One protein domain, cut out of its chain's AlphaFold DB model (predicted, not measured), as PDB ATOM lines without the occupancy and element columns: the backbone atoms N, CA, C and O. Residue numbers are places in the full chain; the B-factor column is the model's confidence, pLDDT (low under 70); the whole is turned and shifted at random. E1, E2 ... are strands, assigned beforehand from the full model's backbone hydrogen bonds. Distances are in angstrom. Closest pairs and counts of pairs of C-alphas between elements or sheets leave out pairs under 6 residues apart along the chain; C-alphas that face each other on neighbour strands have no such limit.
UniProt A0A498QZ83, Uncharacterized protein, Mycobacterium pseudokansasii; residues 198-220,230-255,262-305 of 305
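This is residues 198 to 220, 230 to 255 and 262 to 305 of the 305 residues of an uncharacterized protein of Mycobacterium pseudokansasii (UniProt A0A498QZ83). With little regular structure, the domain is a rod in which the chain runs back and forth along the long axis, wound in flattened, stacked turns. Near one end, E1 stacks with E3 and, beside them, E2 with E4. The 93 printed residues include four named strands, E1 to E4 in chain order, in two parallel sheets, and no named helix; the class is all strand, with 12 residues in named elements. It is only just loose, close to compact, with a radius of gyration of the C-alphas of 15.0 A and spans of 55 by 19 by 12 A.

E1, residues 201 to 203, is parallel to E3, residues 235 to 237, at 6 degrees; N 203 and O 236 are within hydrogen-bond range, 2.8 A. E2, residues 211 to 213, is parallel to E4, residues 242 to 244, at 7 degrees, with N 212 and O 242 at 2.8 A.

E1 begins at C-alpha 201 (11.315, -58.630, 28.341); E4 ends at C-alpha 244 (5.901, -52.254, 27.175).

Gaps between C-alphas are 7.1 A from 220 to 230 and 10.9 A from 255 to 262. No printed residue is under 70 in pLDDT.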
ATOM      1  N   GLY A 198      18.858 -51.786  24.697       98.62
ATOM      2  CA  GLY A 198      18.157 -52.359  25.842       98.62
ATOM      3  C   GLY A 198      17.845 -53.841  25.631       98.62
ATOM      4  O   GLY A 198      17.747 -54.308  24.495       98.62
ATOM      5  N   GLY A 199      17.707 -54.584  26.725       98.69
ATOM      6  CA  GLY A 199      17.333 -55.995  26.711       98.69
ATOM      7  C   GLY A 199      15.831 -56.194  26.541       98.69
ATOM      8  O   GLY A 199      15.035 -55.344  26.939       98.69
ATOM      9  N   SER A 200      15.423 -57.318  25.961       98.56
ATOM     10  CA  SER A 200      14.001 -57.641  25.799       98.56
ATOM     11  C   SER A 200      13.401 -58.210  27.086       98.56
ATOM     12  O   SER A 200      14.101 -58.851  27.872       98.56
ATOM     13  N   ALA A 201      12.096 -58.031  27.269       98.50
ATOM     14  CA  ALA A 201      11.315 -58.630  28.341       98.50
ATOM     15  C   ALA A 201      10.178 -59.493  27.789       98.50
ATOM     16  O   ALA A 201       9.435 -59.062  26.905       98.50
ATOM     17  N   GLY A 202      10.027 -60.697  28.341       97.75
ATOM     18  CA  GLY A 202       8.996 -61.652  27.952       97.75
ATOM     19  C   GLY A 202       8.229 -62.220  29.143       97.75
ATOM     20  O   GLY A 202       8.829 -62.800  30.046       97.75
ATOM     21  N   LEU A 203       6.902 -62.128  29.100       96.62
ATOM     22  CA  LEU A 203       5.990 -62.909  29.931       96.62
ATOM     23  C   LEU A 203       5.354 -64.002  29.077       96.62
ATOM     24  O   LEU A 203       4.650 -63.729  28.108       96.62
ATOM     25  N   THR A 204       5.628 -65.253  29.430       93.75
ATOM     26  CA  THR A 204       5.280 -66.417  28.591       93.75
ATOM     27  C   THR A 204       4.034 -67.163  29.056       93.75
ATOM     28  O   THR A 204       3.543 -68.050  28.358       93.75
ATOM     29  N   ASN A 205       3.494 -66.799  30.217       90.44
ATOM     30  CA  ASN A 205       2.309 -67.418  30.785       90.44
ATOM     31  C   ASN A 205       1.034 -66.687  30.340       90.44
ATOM     32  O   ASN A 205       0.879 -65.494  30.578       90.44
ATOM     33  N   ALA A 206       0.082 -67.431  29.771       87.44
ATOM     34  CA  ALA A 206      -1.205 -66.898  29.322       87.44
ATOM     35  C   ALA A 206      -2.075 -66.330  30.464       87.44
ATOM     36  O   ALA A 206      -2.986 -65.545  30.221       87.44
ATOM     37  N   GLY A 207      -1.803 -66.714  31.714       85.50
ATOM     38  CA  GLY A 207      -2.423 -66.132  32.906       85.50
ATOM     39  C   GLY A 207      -1.632 -64.980  33.530       85.50
ATOM     40  O   GLY A 207      -1.992 -64.549  34.620       85.50
ATOM     41  N   ALA A 208      -0.539 -64.522  32.907       89.00
ATOM     42  CA  ALA A 208       0.308 -63.479  33.472       89.00
ATOM     43  C   ALA A 208      -0.421 -62.131  33.536       89.00
ATOM     44  O   ALA A 208      -0.813 -61.580  32.507       89.00
ATOM     45  N   ALA A 209      -0.554 -61.582  34.742       92.31
ATOM     46  CA  ALA A 209      -1.081 -60.240  34.989       92.31
ATOM     47  C   ALA A 209       0.017 -59.166  35.140       92.31
ATOM     48  O   ALA A 209      -0.306 -57.981  35.183       92.31
ATOM     49  N   GLY A 210       1.290 -59.570  35.224       94.00
ATOM     50  CA  GLY A 210       2.441 -58.666  35.338       94.00
ATOM     51  C   GLY A 210       2.769 -57.915  34.044       94.00
ATOM     52  O   GLY A 210       2.141 -58.107  33.002       94.00
ATOM     53  N   SER A 211       3.783 -57.059  34.087       96.62
ATOM     54  CA  SER A 211       4.280 -56.320  32.927       96.62
ATOM     55  C   SER A 211       5.566 -56.924  32.361       96.62
ATOM     56  O   SER A 211       6.484 -57.285  33.094       96.62
ATOM     57  N   ALA A 212       5.646 -56.990  31.034       98.19
ATOM     58  CA  ALA A 212       6.869 -57.233  30.289       98.19
ATOM     59  C   ALA A 212       7.393 -55.898  29.746       98.19
ATOM     60  O   ALA A 212       6.902 -55.407  28.731       98.19
ATOM     61  N   THR A 213       8.383 -55.307  30.417       98.62
ATOM     62  CA  THR A 213       8.971 -54.011  30.050       98.62
ATOM     63  C   THR A 213      10.366 -54.179  29.460       98.62
ATOM     64  O   THR A 213      11.304 -54.560  30.160       98.62
ATOM     65  N   GLY A 214      10.527 -53.874  28.178       98.62
ATOM     66  CA  GLY A 214      11.824 -53.848  27.517       98.62
ATOM     67  C   GLY A 214      12.737 -52.745  28.065       98.62
ATOM     68  O   GLY A 214      12.295 -51.680  28.499       98.62
ATOM     69  N   GLY A 215      14.041 -52.996  28.044       98.69
ATOM     70  CA  GLY A 215      15.049 -52.082  28.565       98.69
ATOM     71  C   GLY A 215      15.243 -50.847  27.690       98.69
ATOM     72  O   GLY A 215      15.062 -50.877  26.475       98.69
ATOM     73  N   LYS A 216      15.669 -49.734  28.285       98.81
ATOM     74  CA  LYS A 216      16.052 -48.534  27.528       98.81
ATOM     75  C   LYS A 216      17.369 -48.755  26.764       98.81
ATOM     76  O   LYS A 216      18.282 -49.384  27.293       98.81
ATOM     77  N   GLY A 217      17.489 -48.205  25.556       98.69
ATOM     78  CA  GLY A 217      18.760 -48.106  24.832       98.69
ATOM     79  C   GLY A 217      19.697 -47.047  25.424       98.69
ATOM     80  O   GLY A 217      19.254 -45.985  25.863       98.69
ATOM     81  N   GLY A 218      20.999 -47.318  25.427       98.75
ATOM     82  CA  GLY A 218      22.027 -46.395  25.907       98.75
ATOM     83  C   GLY A 218      22.245 -45.217  24.959       98.75
ATOM     84  O   GLY A 218      22.031 -45.327  23.750       98.75
ATOM     85  N   ALA A 219      22.677 -44.080  25.489       98.81
ATOM     86  CA  ALA A 219      23.002 -42.911  24.684       98.81
ATOM     87  C   ALA A 219      24.283 -43.130  23.864       98.81
ATOM     88  O   ALA A 219      25.189 -43.860  24.267       98.81
ATOM     89  N   GLY A 220      24.383 -42.478  22.711       98.56
ATOM     90  CA  GLY A 220      25.627 -42.371  21.964       98.56
ATOM     91  C   GLY A 220      26.617 -41.446  22.671       98.56
ATOM     92  O   GLY A 220      26.248 -40.425  23.243       98.56
ATOM     93  N   GLY A 230      21.382 -46.247  21.217       98.69
ATOM     94  CA  GLY A 230      20.965 -47.642  21.158       98.69
ATOM     95  C   GLY A 230      19.453 -47.811  21.023       98.69
ATOM     96  O   GLY A 230      18.671 -46.954  21.432       98.69
ATOM     97  N   ARG A 231      19.017 -48.941  20.464       98.75
ATOM     98  CA  ARG A 231      17.589 -49.293  20.392       98.75
ATOM     99  C   ARG A 231      17.037 -49.615  21.788       98.75
ATOM    100  O   ARG A 231      17.736 -50.240  22.581       98.75
ATOM    101  N   GLY A 232      15.787 -49.251  22.063       98.56
ATOM    102  CA  GLY A 232      15.031 -49.835  23.171       98.56
ATOM    103  C   GLY A 232      14.761 -51.329  22.954       98.56
ATOM    104  O   GLY A 232      14.690 -51.790  21.815       98.56
ATOM    105  N   GLY A 233      14.649 -52.086  24.038       98.56
ATOM    106  CA  GLY A 233      14.297 -53.502  24.022       98.56
ATOM    107  C   GLY A 233      12.792 -53.710  23.905       98.56
ATOM    108  O   GLY A 233      12.007 -52.835  24.264       98.56
ATOM    109  N   ASP A 234      12.383 -54.874  23.419       98.56
ATOM    110  CA  ASP A 234      10.967 -55.178  23.206       98.56
ATOM    111  C   ASP A 234      10.307 -55.677  24.501       98.56
ATOM    112  O   ASP A 234      10.953 -56.346  25.311       98.56
ATOM    113  N   GLY A 235       9.023 -55.369  24.688       98.19
ATOM    114  CA  GLY A 235       8.210 -55.876  25.796       98.19
ATOM    115  C   GLY A 235       7.053 -56.722  25.286       98.19
ATOM    116  O   GLY A 235       6.189 -56.219  24.571       98.19
ATOM    117  N   SER A 236       7.018 -58.006  25.642       97.88
ATOM    118  CA  SER A 236       6.014 -58.942  25.135       97.88
ATOM    119  C   SER A 236       5.384 -59.765  26.249       97.88
ATOM    120  O   SER A 236       6.082 -60.387  27.047       97.88
ATOM    121  N   THR A 237       4.056 -59.805  26.281       96.38
ATOM    122  CA  THR A 237       3.289 -60.719  27.130       96.38
ATOM    123  C   THR A 237       2.342 -61.569  26.296       96.38
ATOM    124  O   THR A 237       1.807 -61.107  25.288       96.38
ATOM    125  N   THR A 238       2.133 -62.818  26.710       94.62
ATOM    126  CA  THR A 238       1.052 -63.688  26.214       94.62
ATOM    127  C   THR A 238      -0.163 -63.702  27.146       94.62
ATOM    128  O   THR A 238      -1.158 -64.353  26.828       94.62
ATOM    129  N   GLY A 239      -0.084 -63.015  28.293       92.81
ATOM    130  CA  GLY A 239      -1.135 -62.945  29.305       92.81
ATOM    131  C   GLY A 239      -1.945 -61.650  29.283       92.81
ATOM    132  O   GLY A 239      -1.864 -60.858  28.352       92.81
ATOM    133  N   THR A 240      -2.736 -61.426  30.330       93.69
ATOM    134  CA  THR A 240      -3.619 -60.253  30.479       93.69
ATOM    135  C   THR A 240      -2.897 -58.972  30.891       93.69
ATOM    136  O   THR A 240      -3.524 -57.920  30.960       93.69
ATOM    137  N   GLY A 241      -1.617 -59.064  31.247       94.88
ATOM    138  CA  GLY A 241      -0.802 -57.925  31.652       94.88
ATOM    139  C   GLY A 241      -0.369 -57.023  30.493       94.88
ATOM    140  O   GLY A 241      -0.986 -57.013  29.429       94.88
ATOM    141  N   PHE A 242       0.715 -56.273  30.698       97.12
ATOM    142  CA  PHE A 242       1.166 -55.236  29.759       97.12
ATOM    143  C   PHE A 242       2.430 -55.635  29.000       97.12
ATOM    144  O   PHE A 242       3.388 -56.113  29.606       97.12
ATOM    145  N   GLY A 243       2.461 -55.364  27.697       97.88
ATOM    146  CA  GLY A 243       3.682 -55.374  26.890       97.88
ATOM    147  C   GLY A 243       4.177 -53.945  26.708       97.88
ATOM    148  O   GLY A 243       3.458 -53.115  26.160       97.88
ATOM    149  N   ILE A 244       5.375 -53.622  27.191       98.50
ATOM    150  CA  ILE A 244       5.901 -52.254  27.175       98.50
ATOM    151  C   ILE A 244       7.271 -52.235  26.502       98.50
ATOM    152  O   ILE A 244       8.240 -52.773  27.029       98.50
ATOM    153  N   GLY A 245       7.371 -51.591  25.346       98.44
ATOM    154  CA  GLY A 245       8.636 -51.389  24.651       98.44
ATOM    155  C   GLY A 245       9.519 -50.358  25.359       98.44
ATOM    156  O   GLY A 245       9.052 -49.323  25.837       98.44
ATOM    157  N   GLY A 246      10.821 -50.613  25.398       98.56
ATOM    158  CA  GLY A 246      11.814 -49.710  25.968       98.56
ATOM    159  C   GLY A 246      12.052 -48.479  25.097       98.56
ATOM    160  O   GLY A 246      11.909 -48.511  23.878       98.56
ATOM    161  N   THR A 247      12.456 -47.362  25.696       98.75
ATOM    162  CA  THR A 247      12.813 -46.162  24.918       98.75
ATOM    163  C   THR A 247      14.159 -46.328  24.210       98.75
ATOM    164  O   THR A 247      15.055 -47.006  24.712       98.75
ATOM    165  N   GLY A 248      14.314 -45.707  23.043       98.56
ATOM    166  CA  GLY A 248      15.610 -45.562  22.387       98.56
ATOM    167  C   GLY A 248      16.535 -44.611  23.149       98.56
ATOM    168  O   GLY A 248      16.085 -43.756  23.914       98.56
ATOM    169  N   GLY A 249      17.839 -44.766  22.948       98.62
ATOM    170  CA  GLY A 249      18.860 -43.869  23.478       98.62
ATOM    171  C   GLY A 249      19.069 -42.651  22.588       98.62
ATOM    172  O   GLY A 249      18.877 -42.719  21.374       98.62
ATOM    173  N   ASP A 250      19.489 -41.535  23.173       98.75
ATOM    174  CA  ASP A 250      19.794 -40.324  22.411       98.75
ATOM    175  C   ASP A 250      21.113 -40.475  21.641       98.75
ATOM    176  O   ASP A 250      22.003 -41.224  22.044       98.75
ATOM    177  N   GLY A 251      21.256 -39.774  20.521       98.44
ATOM    178  CA  GLY A 251      22.523 -39.668  19.806       98.44
ATOM    179  C   GLY A 251      23.505 -38.727  20.509       98.44
ATOM    180  O   GLY A 251      23.105 -37.795  21.201       98.44
ATOM    181  N   GLY A 252      24.799 -38.952  20.305       98.44
ATOM    182  CA  GLY A 252      25.864 -38.114  20.846       98.44
ATOM    183  C   GLY A 252      26.118 -36.855  20.017       98.44
ATOM    184  O   GLY A 252      25.866 -36.814  18.811       98.44
ATOM    185  N   ASP A 253      26.681 -35.837  20.655       98.38
ATOM    186  CA  ASP A 253      27.042 -34.579  20.004       98.38
ATOM    187  C   ASP A 253      28.320 -34.706  19.167       98.38
ATOM    188  O   ASP A 253      29.292 -35.373  19.550       98.38
ATOM    189  N   SER A 254      28.339 -33.989  18.046       97.88
ATOM    190  CA  SER A 254      29.517 -33.785  17.206       97.88
ATOM    191  C   SER A 254      30.211 -32.468  17.552       97.88
ATOM    192  O   SER A 254      29.568 -31.437  17.715       97.88
ATOM    193  N   PHE A 255      31.545 -32.467  17.608       95.62
ATOM    194  CA  PHE A 255      32.338 -31.247  17.837       95.62
ATOM    195  C   PHE A 255      33.076 -30.749  16.584       95.62
ATOM    196  O   PHE A 255      33.606 -29.637  16.585       95.62
ATOM    197  N   GLY A 262      25.098 -37.460  16.175       98.38
ATOM    198  CA  GLY A 262      24.709 -38.868  16.170       98.38
ATOM    199  C   GLY A 262      23.191 -39.031  16.092       98.38
ATOM    200  O   GLY A 262      22.443 -38.231  16.647       98.38
ATOM    201  N   ASN A 263      22.710 -40.070  15.413       98.75
ATOM    202  CA  ASN A 263      21.272 -40.357  15.366       98.75
ATOM    203  C   ASN A 263      20.786 -40.935  16.701       98.75
ATOM    204  O   ASN A 263      21.505 -41.706  17.335       98.75
ATOM    205  N   GLY A 264      19.558 -40.613  17.093       98.50
ATOM    206  CA  GLY A 264      18.874 -41.301  18.182       98.50
ATOM    207  C   GLY A 264      18.492 -42.730  17.800       98.50
ATOM    208  O   GLY A 264      18.296 -43.052  16.625       98.50
ATOM    209  N   GLY A 265      18.396 -43.600  18.799       98.56
ATOM    210  CA  GLY A 265      17.981 -44.987  18.646       98.56
ATOM    211  C   GLY A 265      16.464 -45.131  18.572       98.56
ATOM    212  O   GLY A 265      15.717 -44.321  19.117       98.56
ATOM    213  N   ASN A 266      15.987 -46.180  17.909       98.69
ATOM    214  CA  ASN A 266      14.551 -46.460  17.848       98.69
ATOM    215  C   ASN A 266      14.026 -46.976  19.196       98.69
ATOM    216  O   ASN A 266      14.763 -47.608  19.955       98.69
ATOM    217  N   GLY A 267      12.743 -46.753  19.463       98.31
ATOM    218  CA  GLY A 267      12.033 -47.420  20.549       98.31
ATOM    219  C   GLY A 267      11.882 -48.925  20.307       98.31
ATOM    220  O   GLY A 267      12.006 -49.408  19.178       98.31
ATOM    221  N   GLY A 268      11.638 -49.658  21.388       98.38
ATOM    222  CA  GLY A 268      11.304 -51.075  21.375       98.38
ATOM    223  C   GLY A 268       9.839 -51.309  21.031       98.38
ATOM    224  O   GLY A 268       8.980 -50.454  21.283       98.38
ATOM    225  N   ASP A 269       9.567 -52.467  20.453       98.50
ATOM    226  CA  ASP A 269       8.218 -52.890  20.113       98.50
ATOM    227  C   ASP A 269       7.469 -53.409  21.352       98.50
ATOM    228  O   ASP A 269       8.068 -53.724  22.388       98.50
ATOM    229  N   ALA A 270       6.144 -53.478  21.248       98.06
ATOM    230  CA  ALA A 270       5.270 -53.946  22.314       98.06
ATOM    231  C   ALA A 270       4.264 -54.974  21.792       98.06
ATOM    232  O   ALA A 270       3.624 -54.744  20.771       98.06
ATOM    233  N   HIS A 271       4.089 -56.071  22.525       97.56
ATOM    234  CA  HIS A 271       3.086 -57.092  22.220       97.56
ATOM    235  C   HIS A 271       2.292 -57.453  23.476       97.56
ATOM    236  O   HIS A 271       2.867 -57.833  24.500       97.56
ATOM    237  N   ALA A 272       0.968 -57.407  23.363       96.50
ATOM    238  CA  ALA A 272       0.028 -57.948  24.334       96.50
ATOM    239  C   ALA A 272      -1.197 -58.516  23.589       96.50
ATOM    240  O   ALA A 272      -1.559 -57.977  22.542       96.50
ATOM    241  N   PRO A 273      -1.859 -59.575  24.101       94.94
ATOM    242  CA  PRO A 273      -3.045 -60.145  23.459       94.94
ATOM    243  C   PRO A 273      -4.190 -59.139  23.330       94.94
ATOM    244  O   PRO A 273      -4.946 -59.188  22.363       94.94
ATOM    245  N   ASP A 274      -4.308 -58.242  24.312       93.62
ATOM    246  CA  ASP A 274      -5.114 -57.032  24.211       93.62
ATOM    247  C   ASP A 274      -4.202 -55.871  23.771       93.62
ATOM    248  O   ASP A 274      -3.327 -55.470  24.548       93.62
ATOM    249  N   PRO A 275      -4.365 -55.325  22.551       90.88
ATOM    250  CA  PRO A 275      -3.543 -54.223  22.059       90.88
ATOM    251  C   PRO A 275      -3.596 -52.963  22.931       90.88
ATOM    252  O   PRO A 275      -2.633 -52.197  22.920       90.88
ATOM    253  N   ASP A 276      -4.661 -52.751  23.713       93.81
ATOM    254  CA  ASP A 276      -4.749 -51.612  24.640       93.81
ATOM    255  C   ASP A 276      -3.740 -51.735  25.799       93.81
ATOM    256  O   ASP A 276      -3.350 -50.734  26.410       93.81
ATOM    257  N   ASN A 277      -3.241 -52.948  26.053       96.44
ATOM    258  CA  ASN A 277      -2.189 -53.223  27.027       96.44
ATOM    259  C   ASN A 277      -0.776 -53.199  26.413       96.44
ATOM    260  O   ASN A 277       0.204 -53.482  27.112       96.44
ATOM    261  N   ALA A 278      -0.641 -52.862  25.127       97.62
ATOM    262  CA  ALA A 278       0.642 -52.723  24.449       97.62
ATOM    263  C   ALA A 278       1.060 -51.244  24.352       97.62
ATOM    264  O   ALA A 278       0.438 -50.439  23.662       97.62
ATOM    265  N   THR A 279       2.156 -50.868  25.018       98.31
ATOM    266  CA  THR A 279       2.730 -49.513  24.952       98.31
ATOM    267  C   THR A 279       4.114 -49.545  24.321       98.31
ATOM    268  O   THR A 279       5.067 -50.035  24.913       98.31
ATOM    269  N   VAL A 280       4.255 -48.988  23.121       98.06
ATOM    270  CA  VAL A 280       5.539 -48.970  22.402       98.06
ATOM    271  C   VAL A 280       6.547 -47.997  23.007       98.06
ATOM    272  O   VAL A 280       6.193 -46.960  23.572       98.06
ATOM    273  N   GLY A 281       7.826 -48.283  22.789       97.81
ATOM    274  CA  GLY A 281       8.908 -47.383  23.146       97.81
ATOM    275  C   GLY A 281       8.945 -46.132  22.269       97.81
ATOM    276  O   GLY A 281       8.750 -46.190  21.052       97.81
ATOM    277  N   ALA A 282       9.261 -44.983  22.867       98.50
ATOM    278  CA  ALA A 282       9.634 -43.793  22.106       98.50
ATOM    279  C   ALA A 282      11.049 -43.939  21.521       98.50
ATOM    280  O   ALA A 282      11.906 -44.574  22.134       98.50
ATOM    281  N   GLY A 283      11.311 -43.332  20.362       98.06
ATOM    282  CA  GLY A 283      12.679 -43.169  19.867       98.06
ATOM    283  C   GLY A 283      13.446 -42.092  20.640       98.06
ATOM    284  O   GLY A 283      12.837 -41.195  21.225       98.06
ATOM    285  N   GLY A 284      14.773 -42.191  20.642       98.25
ATOM    286  CA  GLY A 284      15.675 -41.204  21.234       98.25
ATOM    287  C   GLY A 284      15.901 -40.000  20.322       98.25
ATOM    288  O   GLY A 284      15.751 -40.086  19.100       98.25
ATOM    289  N   ALA A 285      16.273 -38.867  20.905       98.56
ATOM    290  CA  ALA A 285      16.617 -37.658  20.167       98.56
ATOM    291  C   ALA A 285      17.941 -37.825  19.405       98.56
ATOM    292  O   ALA A 285      18.815 -38.594  19.800       98.56
ATOM    293  N   GLY A 286      18.115 -37.087  18.309       97.50
ATOM    294  CA  GLY A 286      19.428 -36.952  17.679       97.50
ATOM    295  C   GLY A 286      20.334 -36.008  18.472       97.50
ATOM    296  O   GLY A 286      19.854 -35.042  19.064       97.50
ATOM    297  N   GLY A 287      21.640 -36.266  18.454       97.81
ATOM    298  CA  GLY A 287      22.643 -35.404  19.077       97.81
ATOM    299  C   GLY A 287      22.864 -34.107  18.301       97.81
ATOM    300  O   GLY A 287      22.527 -34.000  17.118       97.81
ATOM    301  N   GLY A 288      23.452 -33.109  18.951       98.12
ATOM    302  CA  GLY A 288      23.809 -31.837  18.335       98.12
ATOM    303  C   GLY A 288      24.885 -31.986  17.255       98.12
ATOM    304  O   GLY A 288      25.818 -32.782  17.375       98.12
ATOM    305  N   GLY A 289      24.764 -31.200  16.185       96.00
ATOM    306  CA  GLY A 289      25.834 -31.046  15.202       96.00
ATOM    307  C   GLY A 289      27.001 -30.230  15.754       96.00
ATOM    308  O   GLY A 289      26.854 -29.481  16.722       96.00
ATOM    309  N   GLY A 290      28.156 -30.330  15.098       94.88
ATOM    310  CA  GLY A 290      29.253 -29.405  15.367       94.88
ATOM    311  C   GLY A 290      28.917 -27.987  14.915       94.88
ATOM    312  O   GLY A 290      27.828 -27.707  14.417       94.88
ATOM    313  N   THR A 291      29.856 -27.055  15.062       95.38
ATOM    314  CA  THR A 291      29.628 -25.664  14.642       95.38
ATOM    315  C   THR A 291      29.218 -25.594  13.164       95.38
ATOM    316  O   THR A 291      29.927 -26.079  12.283       95.38
ATOM    317  N   GLY A 292      28.032 -25.038  12.893       92.31
ATOM    318  CA  GLY A 292      27.440 -24.993  11.547       92.31
ATOM    319  C   GLY A 292      26.955 -26.342  10.987       92.31
ATOM    320  O   GLY A 292      26.568 -26.396   9.824       92.31
ATOM    321  N   GLY A 293      26.993 -27.419  11.775       96.25
ATOM    322  CA  GLY A 293      26.464 -28.740  11.435       96.25
ATOM    323  C   GLY A 293      25.022 -28.940  11.909       96.25
ATOM    324  O   GLY A 293      24.531 -28.228  12.786       96.25
ATOM    325  N   SER A 294      24.340 -29.926  11.328       97.56
ATOM    326  CA  SER A 294      22.952 -30.262  11.672       97.56
ATOM    327  C   SER A 294      22.864 -31.241  12.851       97.56
ATOM    328  O   SER A 294      23.760 -32.069  13.027       97.56
ATOM    329  N   PRO A 295      21.777 -31.230  13.639       97.88
ATOM    330  CA  PRO A 295      21.486 -32.321  14.565       97.88
ATOM    331  C   PRO A 295      21.330 -33.670  13.845       97.88
ATOM    332  O   PRO A 295      20.989 -33.715  12.660       97.88
ATOM    333  N   GLY A 296      21.558 -34.763  14.570       98.12
ATOM    334  CA  GLY A 296      21.231 -36.110  14.108       98.12
ATOM    335  C   GLY A 296      19.721 -36.338  13.985       98.12
ATOM    336  O   GLY A 296      18.905 -35.574  14.508       98.12
ATOM    337  N   ALA A 297      19.333 -37.412  13.300       98.50
ATOM    338  CA  ALA A 297      17.928 -37.797  13.205       98.50
ATOM    339  C   ALA A 297      17.405 -38.314  14.556       98.50
ATOM    340  O   ALA A 297      18.123 -38.993  15.286       98.50
ATOM    341  N   THR A 298      16.139 -38.022  14.866       98.31
ATOM    342  CA  THR A 298      15.419 -38.665  15.980       98.31
ATOM    343  C   THR A 298      15.042 -40.091  15.581       98.31
ATOM    344  O   THR A 298      14.676 -40.329  14.429       98.31
ATOM    345  N   GLY A 299      15.131 -41.029  16.519       98.12
ATOM    346  CA  GLY A 299      14.723 -42.411  16.313       98.12
ATOM    347  C   GLY A 299      13.210 -42.562  16.158       98.12
ATOM    348  O   GLY A 299      12.415 -41.767  16.668       98.12
ATOM    349  N   SER A 300      12.795 -43.623  15.476       98.38
ATOM    350  CA  SER A 300      11.382 -43.977  15.343       98.38
ATOM    351  C   SER A 300      10.828 -44.542  16.650       98.38
ATOM    352  O   SER A 300      11.555 -45.147  17.439       98.38
ATOM    353  N   LYS A 301       9.518 -44.391  16.869       97.56
ATOM    354  CA  LYS A 301       8.804 -45.168  17.893       97.56
ATOM    355  C   LYS A 301       8.757 -46.648  17.497       97.56
ATOM    356  O   LYS A 301       8.857 -46.959  16.309       97.56
ATOM    357  N   GLY A 302       8.590 -47.526  18.481       96.69
ATOM    358  CA  GLY A 302       8.298 -48.936  18.239       96.69
ATOM    359  C   GLY A 302       6.899 -49.163  17.664       96.69
ATOM    360  O   GLY A 302       6.120 -48.227  17.456       96.69
ATOM    361  N   THR A 303       6.584 -50.428  17.429       97.38
ATOM    362  CA  THR A 303       5.327 -50.899  16.845       97.38
ATOM    363  C   THR A 303       4.580 -51.825  17.799       97.38
ATOM    364  O   THR A 303       5.189 -52.479  18.645       97.38
ATOM    365  N   VAL A 304       3.251 -51.834  17.682       94.62
ATOM    366  CA  VAL A 304       2.406 -52.852  18.313       94.62
ATOM    367  C   VAL A 304       2.240 -53.991  17.317       94.62
ATOM    368  O   VAL A 304       1.974 -53.722  16.141       94.62
ATOM    369  N   PHE A 305       2.398 -55.228  17.775       83.25
ATOM    370  CA  PHE A 305       2.204 -56.430  16.968       83.25
ATOM    371  C   PHE A 305       1.586 -57.556  17.790       83.25
ATOM    372  O   PHE A 305       1.613 -57.446  19.038       83.25
TER     373      PHE A 305